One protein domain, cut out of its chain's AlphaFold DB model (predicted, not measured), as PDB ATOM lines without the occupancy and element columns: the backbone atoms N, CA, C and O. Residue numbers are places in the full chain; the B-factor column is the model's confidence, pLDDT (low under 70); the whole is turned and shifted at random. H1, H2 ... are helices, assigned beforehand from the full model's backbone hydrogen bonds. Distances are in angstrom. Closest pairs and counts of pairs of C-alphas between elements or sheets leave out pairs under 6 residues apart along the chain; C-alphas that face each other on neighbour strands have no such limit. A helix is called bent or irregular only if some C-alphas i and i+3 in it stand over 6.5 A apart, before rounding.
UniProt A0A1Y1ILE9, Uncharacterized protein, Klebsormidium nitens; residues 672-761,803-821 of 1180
ATOM      1  N   ARG A 672      33.136 -59.417  44.662       85.00
ATOM      2  CA  ARG A 672      34.598 -59.493  44.790       85.00
ATOM      3  C   ARG A 672      35.282 -59.491  43.431       85.00
ATOM      4  O   ARG A 672      36.242 -58.752  43.262       85.00
ATOM      5  N   TYR A 673      34.770 -60.238  42.450       88.94
ATOM      6  CA  TYR A 673      35.329 -60.212  41.095       88.94
ATOM      7  C   TYR A 673      35.292 -58.818  40.470       88.94
ATOM      8  O   TYR A 673      36.286 -58.405  39.869       88.94
ATOM      9  N   LEU A 674      34.188 -58.088  40.648       89.69
ATOM     10  CA  LEU A 674      34.034 -56.725  40.139       89.69
ATOM     11  C   LEU A 674      34.957 -55.731  40.860       89.69
ATOM     12  O   LEU A 674      35.615 -54.928  40.205       89.69
ATOM     13  N   LEU A 675      35.068 -55.807  42.189       87.38
ATOM     14  CA  LEU A 675      35.959 -54.934  42.962       87.38
ATOM     15  C   LEU A 675      37.442 -55.238  42.710       87.38
ATOM     16  O   LEU A 675      38.250 -54.318  42.615       87.38
ATOM     17  N   ASP A 676      37.811 -56.506  42.536       86.38
ATOM     18  CA  ASP A 676      39.172 -56.879  42.151       86.38
ATOM     19  C   ASP A 676      39.498 -56.408  40.726       86.38
ATOM     20  O   ASP A 676      40.636 -56.027  40.450       86.38
ATOM     21  N   ALA A 677      38.521 -56.417  39.812       88.75
ATOM     22  CA  ALA A 677      38.676 -55.839  38.478       88.75
ATOM     23  C   ALA A 677      38.843 -54.315  38.537       88.75
ATOM     24  O   ALA A 677      39.765 -53.789  37.916       88.75
ATOM     25  N   LEU A 678      38.030 -53.627  39.347       86.38
ATOM     26  CA  LEU A 678      38.145 -52.189  39.604       86.38
ATOM     27  C   LEU A 678      39.542 -51.820  40.122       86.38
ATOM     28  O   LEU A 678      40.164 -50.903  39.590       86.38
ATOM     29  N   ARG A 679      40.066 -52.561  41.106       84.56
ATOM     30  CA  ARG A 679      41.425 -52.347  41.637       84.56
ATOM     31  C   ARG A 679      42.493 -52.495  40.556       84.56
ATOM     32  O   ARG A 679      43.401 -51.677  40.480       84.56
ATOM     33  N   ARG A 680      42.382 -53.501  39.678       84.12
ATOM     34  CA  ARG A 680      43.324 -53.670  38.554       84.12
ATOM     35  C   ARG A 680      43.288 -52.483  37.594       84.12
ATOM     36  O   ARG A 680      44.352 -52.012  37.195       84.12
ATOM     37  N   VAL A 681      42.094 -51.987  37.259       82.31
ATOM     38  CA  VAL A 681      41.923 -50.788  36.419       82.31
ATOM     39  C   VAL A 681      42.553 -49.568  37.089       82.31
ATOM     40  O   VAL A 681      43.284 -48.825  36.438       82.31
ATOM     41  N   ARG A 682      42.326 -49.388  38.395       82.19
ATOM     42  CA  ARG A 682      42.872 -48.258  39.153       82.19
ATOM     43  C   ARG A 682      44.392 -48.303  39.296       82.19
ATOM     44  O   ARG A 682      45.032 -47.272  39.133       82.19
ATOM     45  N   MET A 683      44.984 -49.469  39.542       77.88
ATOM     46  CA  MET A 683      46.445 -49.591  39.615       77.88
ATOM     47  C   MET A 683      47.105 -49.289  38.264       77.88
ATOM     48  O   MET A 683      47.982 -48.440  38.190       77.88
ATOM     49  N   THR A 684      46.627 -49.900  37.178       75.75
ATOM     50  CA  THR A 684      47.270 -49.764  35.855       75.75
ATOM     51  C   THR A 684      47.106 -48.389  35.210       75.75
ATOM     52  O   THR A 684      48.002 -47.932  34.507       75.75
ATOM     53  N   ARG A 685      45.971 -47.707  35.405       71.44
ATOM     54  CA  ARG A 685      45.693 -46.446  34.691       71.44
ATOM     55  C   ARG A 685      46.200 -45.200  35.392       71.44
ATOM     56  O   ARG A 685      46.409 -44.176  34.743       71.44
ATOM     57  N   HIS A 686      46.377 -45.258  36.709       69.56
ATOM     58  CA  HIS A 686      46.681 -44.061  37.492       69.56
ATOM     59  C   HIS A 686      48.163 -43.805  37.713       69.56
ATOM     60  O   HIS A 686      48.510 -42.682  38.073       69.56
ATOM     61  N   GLU A 687      49.026 -44.762  37.375       65.25
ATOM     62  CA  GLU A 687      50.472 -44.536  37.248       65.25
ATOM     63  C   GLU A 687      50.799 -43.466  36.187       65.25
ATOM     64  O   GLU A 687      51.790 -42.752  36.319       65.25
ATOM     65  N   GLN A 688      49.930 -43.279  35.181       63.50
ATOM     66  CA  GLN A 688      50.121 -42.321  34.081       63.50
ATOM     67  C   GLN A 688      49.037 -41.218  34.014       63.50
ATOM     68  O   GLN A 688      49.010 -40.439  33.056       63.50
ATOM     69  N   CYS A 689      48.141 -41.095  35.013       71.31
ATOM     70  CA  CYS A 689      47.069 -40.080  34.983       71.31
ATOM     71  C   CYS A 689      47.638 -38.662  35.112       71.31
ATOM     72  O   CYS A 689      48.153 -38.271  36.162       71.31
ATOM     73  N   LYS A 690      47.452 -37.851  34.064       71.44
ATOM     74  CA  LYS A 690      47.730 -36.398  34.056       71.44
ATOM     75  C   LYS A 690      46.483 -35.548  34.335       71.44
ATOM     76  O   LYS A 690      46.499 -34.333  34.180       71.44
ATOM     77  N   CYS A 691      45.397 -36.204  34.721       72.81
ATOM     78  CA  CYS A 691      44.111 -35.600  35.016       72.81
ATOM     79  C   CYS A 691      44.198 -34.626  36.211       72.81
ATOM     80  O   CYS A 691      44.712 -34.972  37.273       72.81
ATOM     81  N   GLY A 692      43.663 -33.413  36.053       69.06
ATOM     82  CA  GLY A 692      43.590 -32.398  37.116       69.06
ATOM     83  C   GLY A 692      42.317 -32.466  37.965       69.06
ATOM     84  O   GLY A 692      41.937 -31.463  38.556       69.06
ATOM     85  N   CYS A 693      41.597 -33.593  37.975       76.81
ATOM     86  CA  CYS A 693      40.321 -33.673  38.682       76.81
ATOM     87  C   CYS A 693      40.520 -33.763  40.204       76.81
ATOM     88  O   CYS A 693      41.446 -34.420  40.688       76.81
ATOM     89  N   ASN A 694      39.575 -33.193  40.955       70.81
ATOM     90  CA  ASN A 694      39.572 -33.196  42.426       70.81
ATOM     91  C   ASN A 694      39.553 -34.608  43.043       70.81
ATOM     92  O   ASN A 694      39.807 -34.774  44.234       70.81
ATOM     93  N   LEU A 695      39.243 -35.642  42.252       74.75
ATOM     94  CA  LEU A 695      39.296 -37.032  42.695       74.75
ATOM     95  C   LEU A 695      40.731 -37.576  42.753       74.75
ATOM     96  O   LEU A 695      41.077 -38.306  43.681       74.75
ATOM     97  N   CYS A 696      41.543 -37.229  41.755       73.19
ATOM     98  CA  CYS A 696      42.921 -37.684  41.614       73.19
ATOM     99  C   CYS A 696      43.909 -36.757  42.326       73.19
ATOM    100  O   CYS A 696      44.922 -37.239  42.828       73.19
ATOM    101  N   ARG A 697      43.611 -35.454  42.388       77.50
ATOM    102  CA  ARG A 697      44.406 -34.425  43.072       77.50
ATOM    103  C   ARG A 697      43.483 -33.597  43.974       77.50
ATOM    104  O   ARG A 697      42.985 -32.561  43.543       77.50
ATOM    105  N   PRO A 698      43.175 -34.081  45.192       67.69
ATOM    106  CA  PRO A 698      42.264 -33.392  46.106       67.69
ATOM    107  C   PRO A 698      42.838 -32.068  46.629       67.69
ATOM    108  O   PRO A 698      42.069 -31.204  47.043       67.69
ATOM    109  N   SER A 699      44.166 -31.893  46.592       73.12
ATOM    110  CA  SER A 699      44.853 -30.633  46.881       73.12
ATOM    111  C   SER A 699      45.660 -30.148  45.667       73.12
ATOM    112  O   SER A 699      46.297 -30.967  44.999       73.12
ATOM    113  N   PRO A 700      45.741 -28.826  45.414       64.44
ATOM    114  CA  PRO A 700      46.635 -28.250  44.405       64.44
ATOM    115  C   PRO A 700      48.124 -28.583  44.610       64.44
ATOM    116  O   PRO A 700      48.906 -28.472  43.671       64.44
ATOM    117  N   ALA A 701      48.521 -28.989  45.822       68.62
ATOM    118  CA  ALA A 701      49.891 -29.386  46.151       68.62
ATOM    119  C   ALA A 701      50.249 -30.821  45.706       68.62
ATOM    120  O   ALA A 701      51.424 -31.192  45.702       68.62
ATOM    121  N   ASP A 702      49.260 -31.642  45.337       68.81
ATOM    122  CA  ASP A 702      49.482 -33.032  44.946       68.81
ATOM    123  C   ASP A 702      49.972 -33.128  43.493       68.81
ATOM    124  O   ASP A 702      49.220 -32.917  42.540       68.81
ATOM    125  N   MET A 703      51.243 -33.498  43.302       66.31
ATOM    126  CA  MET A 703      51.833 -33.642  41.961       66.31
ATOM    127  C   MET A 703      51.493 -34.977  41.268       66.31
ATOM    128  O   MET A 703      51.682 -35.100  40.056       66.31
ATOM    129  N   SER A 704      50.964 -35.970  41.993       66.38
ATOM    130  CA  SER A 704      50.666 -37.323  41.491       66.38
ATOM    131  C   SER A 704      49.230 -37.770  41.790       66.38
ATOM    132  O   SER A 704      48.568 -37.261  42.693       66.38
ATOM    133  N   CYS A 705      48.718 -38.710  40.990       73.12
ATOM    134  CA  CYS A 705      47.349 -39.211  41.102       73.12
ATOM    135  C   CYS A 705      47.156 -40.083  42.358       73.12
ATOM    136  O   CYS A 705      47.815 -41.110  42.517       73.12
ATOM    137  N   GLN A 706      46.217 -39.710  43.236       73.81
ATOM    138  CA  GLN A 706      45.953 -40.385  44.516       73.81
ATOM    139  C   GLN A 706      44.734 -41.323  44.517       73.81
ATOM    140  O   GLN A 706      44.411 -41.909  45.545       73.81
ATOM    141  N   ILE A 707      44.035 -41.504  43.398       72.56
ATOM    142  CA  ILE A 707      42.786 -42.291  43.363       72.56
ATOM    143  C   ILE A 707      42.972 -43.780  43.710       72.56
ATOM    144  O   ILE A 707      42.059 -44.381  44.270       72.56
ATOM    145  N   HIS A 708      44.157 -44.363  43.479       65.75
ATOM    146  CA  HIS A 708      44.493 -45.723  43.928       65.75
ATOM    147  C   HIS A 708      44.507 -45.843  45.465       65.75
ATOM    148  O   HIS A 708      44.279 -46.914  46.014       65.75
ATOM    149  N   LYS A 709      44.703 -44.730  46.193       64.44
ATOM    150  CA  LYS A 709      44.584 -44.683  47.660       64.44
ATOM    151  C   LYS A 709      43.132 -44.657  48.144       64.44
ATOM    152  O   LYS A 709      42.897 -44.842  49.334       64.44
ATOM    153  N   LYS A 710      42.161 -44.452  47.244       65.31
ATOM    154  CA  LYS A 710      40.722 -44.632  47.510       65.31
ATOM    155  C   LYS A 710      40.254 -46.066  47.231       65.31
ATOM    156  O   LYS A 710      39.071 -46.298  46.972       65.31
ATOM    157  N   ASP A 711      41.164 -47.036  47.240       63.84
ATOM    158  CA  ASP A 711      40.790 -48.438  47.146       63.84
ATOM    159  C   ASP A 711      40.120 -48.900  48.440       63.84
ATOM    160  O   ASP A 711      40.651 -48.792  49.545       63.84
ATOM    161  N   TYR A 712      38.911 -49.438  48.295       67.12
ATOM    162  CA  TYR A 712      38.145 -49.951  49.418       67.12
ATOM    163  C   TYR A 712      38.861 -51.172  49.994       67.12
ATOM    164  O   TYR A 712      38.936 -52.215  49.339       67.12
ATOM    165  N   ASN A 713      39.358 -51.072  51.228       59.09
ATOM    166  CA  ASN A 713      40.030 -52.180  51.919       59.09
ATOM    167  C   ASN A 713      39.109 -53.400  52.099       59.09
ATOM    168  O   ASN A 713      39.583 -54.534  52.152       59.09
ATOM    169  N   SER A 714      37.786 -53.190  52.110       67.56
ATOM    170  CA  SER A 714      36.804 -54.266  52.186       67.56
ATOM    171  C   SER A 714      35.488 -53.957  51.484       67.56
ATOM    172  O   SER A 714      35.094 -52.805  51.314       67.56
ATOM    173  N   VAL A 715      34.762 -55.022  51.132       75.44
ATOM    174  CA  VAL A 715      33.406 -54.936  50.569       75.44
ATOM    175  C   VAL A 715      32.434 -54.255  51.546       75.44
ATOM    176  O   VAL A 715      31.520 -53.562  51.121       75.44
ATOM    177  N   SER A 716      32.637 -54.409  52.864       74.38
ATOM    178  CA  SER A 716      31.856 -53.665  53.864       74.38
ATOM    179  C   SER A 716      32.109 -52.167  53.774       74.38
ATOM    180  O   SER A 716      31.143 -51.419  53.719       74.38
ATOM    181  N   ALA A 717      33.378 -51.749  53.753       77.12
ATOM    182  CA  ALA A 717      33.738 -50.337  53.669       77.12
ATOM    183  C   ALA A 717      33.170 -49.702  52.392       77.12
ATOM    184  O   ALA A 717      32.577 -48.632  52.454       77.12
ATOM    185  N   PHE A 718      33.244 -50.430  51.272       83.00
ATOM    186  CA  PHE A 718      32.608 -50.038  50.016       83.00
ATOM    187  C   PHE A 718      31.102 -49.789  50.171       83.00
ATOM    188  O   PHE A 718      30.601 -48.750  49.763       83.00
ATOM    189  N   CYS A 719      30.366 -50.713  50.796       84.19
ATOM    190  CA  CYS A 719      28.930 -50.536  51.014       84.19
ATOM    191  C   CYS A 719      28.598 -49.363  51.946       84.19
ATOM    192  O   CYS A 719      27.648 -48.636  51.670       84.19
ATOM    193  N   GLU A 720      29.338 -49.199  53.046       85.12
ATOM    194  CA  GLU A 720      29.104 -48.126  54.025       85.12
ATOM    195  C   GLU A 720      29.330 -46.740  53.400       85.12
ATOM    196  O   GLU A 720      28.524 -45.839  53.615       85.12
ATOM    197  N   GLU A 721      30.356 -46.580  52.559       86.25
ATOM    198  CA  GLU A 721      30.631 -45.311  51.870       86.25
ATOM    199  C   GLU A 721      29.516 -44.931  50.881       86.25
ATOM    200  O   GLU A 721      29.179 -43.754  50.738       86.25
ATOM    201  N   LEU A 722      28.881 -45.924  50.250       88.94
ATOM    202  CA  LEU A 722      27.786 -45.711  49.304       88.94
ATOM    203  C   LEU A 722      26.435 -45.402  49.962       88.94
ATOM    204  O   LEU A 722      25.523 -44.969  49.257       88.94
ATOM    205  N   MET A 723      26.275 -45.585  51.275       92.12
ATOM    206  CA  MET A 723      25.029 -45.299  51.999       92.12
ATOM    207  C   MET A 723      25.121 -43.983  52.791       92.12
ATOM    208  O   MET A 723      26.198 -43.414  52.973       92.12
ATOM    209  N   CYS A 724      23.983 -43.416  53.199       92.44
ATOM    210  CA  CYS A 724      23.985 -42.297  54.150       92.44
ATOM    211  C   CYS A 724      24.523 -42.759  55.517       92.44
ATOM    212  O   CYS A 724      24.448 -43.948  55.810       92.44
ATOM    213  N   PRO A 725      25.025 -41.860  56.381       90.19
ATOM    214  CA  PRO A 725      25.277 -42.206  57.776       90.19
ATOM    215  C   PRO A 725      24.016 -42.774  58.439       90.19
ATOM    216  O   PRO A 725      22.891 -42.381  58.109       90.19
ATOM    217  N   LYS A 726      24.207 -43.701  59.379       90.81
ATOM    218  CA  LYS A 726      23.100 -44.265  60.155       90.81
ATOM    219  C   LYS A 726      22.443 -43.165  61.003       90.81
ATOM    220  O   LYS A 726      23.164 -42.290  61.485       90.81
ATOM    221  N   PRO A 727      21.110 -43.187  61.188       88.88
ATOM    222  CA  PRO A 727      20.436 -42.279  62.112       88.88
ATOM    223  C   PRO A 727      21.008 -42.389  63.530       88.88
ATOM    224  O   PRO A 727      21.428 -43.469  63.949       88.88
ATOM    225  N   GLU A 728      21.002 -41.283  64.270       83.56
ATOM    226  CA  GLU A 728      21.474 -41.238  65.656       83.56
ATOM    227  C   GLU A 728      20.691 -42.240  66.525       83.56
ATOM    228  O   GLU A 728      19.469 -42.334  66.430       83.56
ATOM    229  N   GLY A 729      21.404 -43.063  67.301       77.62
ATOM    230  CA  GLY A 729      20.809 -44.142  68.102       77.62
ATOM    231  C   GLY A 729      20.394 -45.408  67.330       77.62
ATOM    232  O   GLY A 729      19.962 -46.371  67.957       77.62
ATOM    233  N   SER A 730      20.545 -45.462  65.999       80.38
ATOM    234  CA  SER A 730      20.198 -46.642  65.193       80.38
ATOM    235  C   SER A 730      21.419 -47.471  64.780       80.38
ATOM    236  O   SER A 730      22.426 -46.953  64.294       80.38
ATOM    237  N   ASP A 731      21.307 -48.801  64.872       81.25
ATOM    238  CA  ASP A 731      22.311 -49.741  64.363       81.25
ATOM    239  C   ASP A 731      22.206 -49.979  62.839       81.25
ATOM    240  O   ASP A 731      23.103 -50.598  62.239       81.25
ATOM    241  N   LYS A 732      21.158 -49.451  62.187       85.81
ATOM    242  CA  LYS A 732      20.768 -49.739  60.797       85.81
ATOM    243  C   LYS A 732      20.749 -48.486  59.916       85.81
ATOM    244  O   LYS A 732      20.526 -47.368  60.360       85.81
ATOM    245  N   HIS A 733      20.950 -48.700  58.618       90.25
ATOM    246  CA  HIS A 733      20.726 -47.678  57.590       90.25
ATOM    247  C   HIS A 733      19.225 -47.484  57.335       90.25
ATOM    248  O   HIS A 733      18.423 -48.377  57.624       90.25
ATOM    249  N   LYS A 734      18.824 -46.344  56.761       90.94
ATOM    250  CA  LYS A 734      17.427 -46.137  56.335       90.94
ATOM    251  C   LYS A 734      17.039 -47.158  55.244       90.94
ATOM    252  O   LYS A 734      17.876 -47.435  54.378       90.94
ATOM    253  N   PRO A 735      15.794 -47.676  55.214       90.81
ATOM    254  CA  PRO A 735      15.348 -48.646  54.201       90.81
ATOM    255  C   PRO A 735      15.591 -48.196  52.749       90.81
ATOM    256  O   PRO A 735      16.013 -48.979  51.896       90.81
ATOM    257  N   GLU A 736      15.414 -46.905  52.465       90.88
ATOM    258  CA  GLU A 736      15.683 -46.305  51.151       90.88
ATOM    259  C   GLU A 736      17.166 -46.381  50.747       90.88
ATOM    260  O   GLU A 736      17.487 -46.578  49.576       90.88
ATOM    261  N   CYS A 737      18.086 -46.259  51.712       91.75
ATOM    262  CA  CYS A 737      19.525 -46.392  51.471       91.75
ATOM    263  C   CYS A 737      19.888 -47.849  51.159       91.75
ATOM    264  O   CYS A 737      20.609 -48.116  50.200       91.75
ATOM    265  N   ILE A 738      19.338 -48.792  51.931       90.00
ATOM    266  CA  ILE A 738      19.575 -50.236  51.771       90.00
ATOM    267  C   ILE A 738      19.035 -50.735  50.428       90.00
ATOM    268  O   ILE A 738      19.667 -51.553  49.762       90.00
ATOM    269  N   SER A 739      17.864 -50.240  50.027       86.62
ATOM    270  CA  SER A 739      17.232 -50.612  48.761       86.62
ATOM    271  C   SER A 739      17.884 -49.971  47.533       86.62
ATOM    272  O   SER A 739      17.574 -50.391  46.420       86.62
ATOM    273  N   GLY A 740      18.790 -49.003  47.724       85.81
ATOM    274  CA  GLY A 740      19.426 -48.237  46.650       85.81
ATOM    275  C   GLY A 740      18.522 -47.173  46.017       85.81
ATOM    276  O   GLY A 740      18.855 -46.669  44.953       85.81
ATOM    277  N   LYS A 741      17.388 -46.840  46.648       87.56
ATOM    278  CA  LYS A 741      16.396 -45.865  46.152       87.56
ATOM    279  C   LYS A 741      16.551 -44.462  46.751       87.56
ATOM    280  O   LYS A 741      15.823 -43.552  46.373       87.56
ATOM    281  N   CYS A 742      17.468 -44.280  47.697       91.12
ATOM    282  CA  CYS A 742      17.697 -42.993  48.345       91.12
ATOM    283  C   CYS A 742      18.180 -41.928  47.345       91.12
ATOM    284  O   CYS A 742      19.133 -42.146  46.599       91.12
ATOM    285  N   GLY A 743      17.583 -40.734  47.392       87.81
ATOM    286  CA  GLY A 743      17.989 -39.598  46.558       87.81
ATOM    287  C   GLY A 743      19.334 -38.953  46.935       87.81
ATOM    288  O   GLY A 743      19.833 -38.125  46.181       87.81
ATOM    289  N   LEU A 744      19.932 -39.312  48.077       88.00
ATOM    290  CA  LEU A 744      21.149 -38.675  48.614       88.00
ATOM    291  C   LEU A 744      22.392 -39.578  48.594       88.00
ATOM    292  O   LEU A 744      23.515 -39.099  48.753       88.00
ATOM    293  N   CYS A 745      22.223 -40.887  48.421       91.44
ATOM    294  CA  CYS A 745      23.322 -41.850  48.388       91.44
ATOM    295  C   CYS A 745      23.153 -42.838  47.226       91.44
ATOM    296  O   CYS A 745      22.267 -42.676  46.394       91.44
ATOM    297  N   GLY A 746      24.008 -43.854  47.155       85.94
ATOM    298  CA  GLY A 746      24.010 -44.844  46.081       85.94
ATOM    299  C   GLY A 746      25.207 -44.705  45.147       85.94
ATOM    300  O   GLY A 746      25.985 -43.752  45.229       85.94
ATOM    301  N   PHE A 747      25.351 -45.696  44.266       88.56
ATOM    302  CA  PHE A 747      26.514 -45.830  43.391       88.56
ATOM    303  C   PHE A 747      26.710 -44.592  42.514       88.56
ATOM    304  O   PHE A 747      27.735 -43.941  42.623       88.56
ATOM    305  N   GLU A 748      25.703 -44.183  41.749       84.56
ATOM    306  CA  GLU A 748      25.813 -43.055  40.808       84.56
ATOM    307  C   GLU A 748      26.169 -41.711  41.465       84.56
ATOM    308  O   GLU A 748      26.713 -40.830  40.806       84.56
ATOM    309  N   ARG A 749      25.872 -41.539  42.760       86.75
ATOM    310  CA  ARG A 749      26.066 -40.267  43.478       86.75
ATOM    311  C   ARG A 749      27.364 -40.219  44.269       86.75
ATOM    312  O   ARG A 749      27.989 -39.168  44.359       86.75
ATOM    313  N   LYS A 750      27.727 -41.333  44.908       86.44
ATOM    314  CA  LYS A 750      28.871 -41.403  45.827       86.44
ATOM    315  C   LYS A 750      30.074 -42.131  45.242       86.44
ATOM    316  O   LYS A 750      31.190 -41.905  45.703       86.44
ATOM    317  N   PHE A 751      29.881 -42.989  44.241       86.00
ATOM    318  CA  PHE A 751      30.994 -43.653  43.580       86.00
ATOM    319  C   PHE A 751      31.707 -42.670  42.659       86.00
ATOM    320  O   PHE A 751      31.158 -42.204  41.664       86.00
ATOM    321  N   ALA A 752      32.951 -42.362  42.996       77.88
ATOM    322  CA  ALA A 752      33.737 -41.418  42.229       77.88
ATOM    323  C   ALA A 752      34.514 -42.117  41.099       77.88
ATOM    324  O   ALA A 752      35.215 -43.108  41.339       77.88
ATOM    325  N   THR A 753      34.418 -41.560  39.891       78.44
ATOM    326  CA  THR A 753      35.134 -41.999  38.685       78.44
ATOM    327  C   THR A 753      36.048 -40.895  38.158       78.44
ATOM    328  O   THR A 753      35.768 -39.702  38.286       78.44
ATOM    329  N   CYS A 754      37.178 -41.288  37.574       78.56
ATOM    330  CA  CYS A 754      38.081 -40.381  36.870       78.56
ATOM    331  C   CYS A 754      37.825 -40.442  35.351       78.56
ATOM    332  O   CYS A 754      37.622 -41.536  34.827       78.56
ATOM    333  N   PRO A 755      37.918 -39.323  34.605       77.62
ATOM    334  CA  PRO A 755      37.782 -39.332  33.143       77.62
ATOM    335  C   PRO A 755      38.702 -40.335  32.422       77.62
ATOM    336  O   PRO A 755      38.285 -40.954  31.452       77.62
ATOM    337  N   VAL A 756      39.919 -40.572  32.932       75.38
ATOM    338  CA  VAL A 756      40.871 -41.562  32.376       75.38
ATOM    339  C   VAL A 756      40.390 -43.012  32.558       75.38
ATOM    340  O   VAL A 756      40.765 -43.915  31.807       75.38
ATOM    341  N   GLU A 757      39.529 -43.258  33.546       76.81
ATOM    342  CA  GLU A 757      38.898 -44.564  33.743       76.81
ATOM    343  C   GLU A 757      37.712 -44.791  32.798       76.81
ATOM    344  O   GLU A 757      37.332 -45.937  32.590       76.81
ATOM    345  N   LEU A 758      37.140 -43.723  32.232       74.00
ATOM    346  CA  LEU A 758      35.981 -43.765  31.333       74.00
ATOM    347  C   LEU A 758      36.364 -43.702  29.846       74.00
ATOM    348  O   LEU A 758      35.487 -43.736  28.986       74.00
ATOM    349  N   ASP A 759      37.657 -43.620  29.537       73.31
ATOM    350  CA  ASP A 759      38.155 -43.591  28.164       73.31
ATOM    351  C   ASP A 759      37.811 -44.894  27.423       73.31
ATOM    352  O   ASP A 759      38.242 -45.979  27.817       73.31
ATOM    353  N   ALA A 760      37.046 -44.782  26.336       63.91
ATOM    354  CA  ALA A 760      36.601 -45.906  25.516       63.91
ATOM    355  C   ALA A 760      37.726 -46.549  24.682       63.91
ATOM    356  O   ALA A 760      37.583 -47.695  24.267       63.91
ATOM    357  N   SER A 761      38.855 -45.859  24.471       67.38
ATOM    358  CA  SER A 761      40.036 -46.393  23.759       67.38
ATOM    359  C   SER A 761      40.890 -47.354  24.607       67.38
ATOM    360  O   SER A 761      41.861 -47.956  24.151       67.38
ATOM    361  N   PRO A 803      36.297 -50.671  30.481       87.31
ATOM    362  CA  PRO A 803      36.186 -50.134  31.839       87.31
ATOM    363  C   PRO A 803      34.832 -49.477  32.135       87.31
ATOM    364  O   PRO A 803      34.295 -49.643  33.229       87.31
ATOM    365  N   SER A 804      34.245 -48.784  31.153       85.75
ATOM    366  CA  SER A 804      32.922 -48.169  31.303       85.75
ATOM    367  C   SER A 804      31.839 -49.226  31.528       85.75
ATOM    368  O   SER A 804      31.012 -49.087  32.426       85.75
ATOM    369  N   GLU A 805      31.866 -50.325  30.769       88.94
ATOM    370  CA  GLU A 805      30.936 -51.445  30.962       88.94
ATOM    371  C   GLU A 805      31.141 -52.142  32.310       88.94
ATOM    372  O   GLU A 805      30.162 -52.533  32.946       88.94
ATOM    373  N   LEU A 806      32.386 -52.248  32.793       90.06
ATOM    374  CA  LEU A 806      32.674 -52.761  34.135       90.06
ATOM    375  C   LEU A 806      32.028 -51.883  35.218       90.06
ATOM    376  O   LEU A 806      31.463 -52.418  36.174       90.06
ATOM    377  N   PHE A 807      32.089 -50.554  35.093       88.88
ATOM    378  CA  PHE A 807      31.470 -49.643  36.062       88.88
ATOM    379  C   PHE A 807      29.950 -49.682  36.006       88.88
ATOM    380  O   PHE A 807      29.317 -49.722  37.061       88.88
ATOM    381  N   SER A 808      29.365 -49.760  34.812       89.00
ATOM    382  CA  SER A 808      27.926 -49.980  34.650       89.00
ATOM    383  C   SER A 808      27.494 -51.313  35.269       89.00
ATOM    384  O   SER A 808      26.504 -51.367  35.999       89.00
ATOM    385  N   ALA A 809      28.268 -52.384  35.059       90.00
ATOM    386  CA  ALA A 809      28.016 -53.683  35.673       90.00
ATOM    387  C   ALA A 809      28.132 -53.627  37.203       90.00
ATOM    388  O   ALA A 809      27.290 -54.194  37.899       90.00
ATOM    389  N   LEU A 810      29.132 -52.921  37.741       90.75
ATOM    390  CA  LEU A 810      29.278 -52.703  39.179       90.75
ATOM    391  C   LEU A 810      28.082 -51.924  39.742       90.75
ATOM    392  O   LEU A 810      27.464 -52.380  40.704       90.75
ATOM    393  N   GLY A 811      27.699 -50.814  39.109       89.56
ATOM    394  CA  GLY A 811      26.559 -49.993  39.514       89.56
ATOM    395  C   GLY A 811      25.239 -50.757  39.519       89.56
ATOM    396  O   GLY A 811      24.513 -50.714  40.509       89.56
ATOM    397  N   ALA A 812      24.979 -51.560  38.485       90.81
ATOM    398  CA  ALA A 812      23.786 -52.405  38.408       90.81
ATOM    399  C   ALA A 812      23.736 -53.486  39.508       90.81
ATOM    400  O   ALA A 812      22.657 -53.929  39.910       90.81
ATOM    401  N   LYS A 813      24.895 -53.933  40.008       90.88
ATOM    402  CA  LYS A 813      25.003 -55.004  41.015       90.88
ATOM    403  C   LYS A 813      25.013 -54.486  42.450       90.88
ATOM    404  O   LYS A 813      24.681 -55.248  43.358       90.88
ATOM    405  N   VAL A 814      25.329 -53.211  42.672       90.12
ATOM    406  CA  VAL A 814      25.389 -52.615  44.014       90.12
ATOM    407  C   VAL A 814      24.038 -52.643  44.745       90.12
ATOM    408  O   VAL A 814      24.008 -53.198  45.843       90.12
ATOM    409  N   PRO A 815      22.913 -52.130  44.202       90.44
ATOM    410  CA  PRO A 815      21.633 -52.143  44.915       90.44
ATOM    411  C   PRO A 815      21.167 -53.540  45.369       90.44
ATOM    412  O   PRO A 815      20.894 -53.705  46.562       90.44
ATOM    413  N   PRO A 816      21.129 -54.584  44.508       89.12
ATOM    414  CA  PRO A 816      20.745 -55.919  44.965       89.12
ATOM    415  C   PRO A 816      21.751 -56.501  45.966       89.12
ATOM    416  O   PRO A 816      21.356 -57.255  46.855       89.12
ATOM    417  N   PHE A 817      23.032 -56.126  45.882       89.38
ATOM    418  CA  PHE A 817      24.050 -56.549  46.841       89.38
ATOM    419  C   PHE A 817      23.910 -55.894  48.226       89.38
ATOM    420  O   PHE A 817      24.117 -56.563  49.245       89.38
ATOM    421  N   LEU A 818      23.541 -54.609  48.288       89.25
ATOM    422  CA  LEU A 818      23.251 -53.906  49.545       89.25
ATOM    423  C   LEU A 818      22.068 -54.559  50.263       89.25
ATOM    424  O   LEU A 818      22.171 -54.903  51.443       89.25
ATOM    425  N   GLN A 819      20.990 -54.826  49.520       89.12
ATOM    426  CA  GLN A 819      19.828 -55.542  50.038       89.12
ATOM    427  C   GLN A 819      20.200 -56.950  50.510       89.12
ATOM    428  O   GLN A 819      19.817 -57.333  51.610       89.12
ATOM    429  N   HIS A 820      20.961 -57.709  49.714       88.38
ATOM    430  CA  HIS A 820      21.442 -59.044  50.085       88.38
ATOM    431  C   HIS A 820      22.234 -59.007  51.396       88.38
ATOM    432  O   HIS A 820      21.905 -59.707  52.347       88.38
ATOM    433  N   THR A 821      23.228 -58.119  51.495       85.38
ATOM    434  CA  THR A 821      24.053 -57.957  52.703       85.38
ATOM    435  C   THR A 821      23.203 -57.650  53.937       85.38
ATOM    436  O   THR A 821      23.461 -58.193  55.014       85.38
TER     437      THR A 821
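This is residues 672 to 761 and 803 to 821 of the 1180 residues of an uncharacterized protein of Klebsormidium nitens (UniProt A0A1Y1ILE9). Look first for two long helices, H6 and H1, running opposite ways and side by side over part of their length; a loop-rich layer holding the shorter helices H2, H3, H4 and H5 covers one side of them. In the link from H3 to H4, residues 727 to 732 stick out. The printed part has 109 residues with six named helices, H1 to H6 along the chain, and no named strand; the class is all helix, with 54 residues, under half, in named elements. The whole is compact, with a radius of gyration of the C-alphas of 15.0 A, and spans 43 by 30 by 23 A.

Find C-alpha 803 at (36.186, -50.134, 31.839); from there H6, residues 803 to 821, runs 25.4 A to C-alpha 821 at (24.053, -57.957, 52.703). H6 has a kink of 40 degrees near residue 815 and is only just irregular: C-alphas 812 and 815 are 6.9 A apart. H1, residues 672 to 686, starts at C-alpha 672, (34.598, -59.493, 44.790), and measures 20.9 A. H3, residues 715 to 722, measures 10.9 A; H2, residues 707 to 710, H4, residues 735 to 738, and H5, residues 747 to 750, are short.

With residues 803 to 810 alone, H6 touches H1, at a steep tilt of 37 degrees, only just beyond shallow; their closest C-alphas, Leu 810 and Leu 674, are 6.3 A apart. H6 only just touches H5, with 3 pairs of C-alphas within 8 A, through residues 811 to 814 alone; the closest C-alphas are those of Gly 811 and Phe 747, 5.7 A. H6 only just touches H4, also with 3 pairs, through residues 815 to 819 alone; the closest C-alphas are those of Gln 819 and Ile 738, 5.6 A. H3 only just touches H5, with 3 pairs, closest at the C-alphas of Leu 722 and Lys 750, 5.6 A. H2 touches H1, closest at the C-alphas of His 708 and Arg 682, 5.6 A. In H1 and H3 every O i to N i+4 pair is within hydrogen-bond range, in H6 13 of 15; H2, H4 and H5 are too short for such a pair.

The two C-alphas farthest apart, those of Gly 729 and Ser 761, are 48.4 A apart. Residues 762 to 802 are not printed; C-alphas 761 and 803 are 9.7 A apart across this cut. The links H1 to H2 and H3 to H4 are long. Confidence is low, with pLDDT under 70, in 19 residues, among them 700 to 704 and 708 to 714.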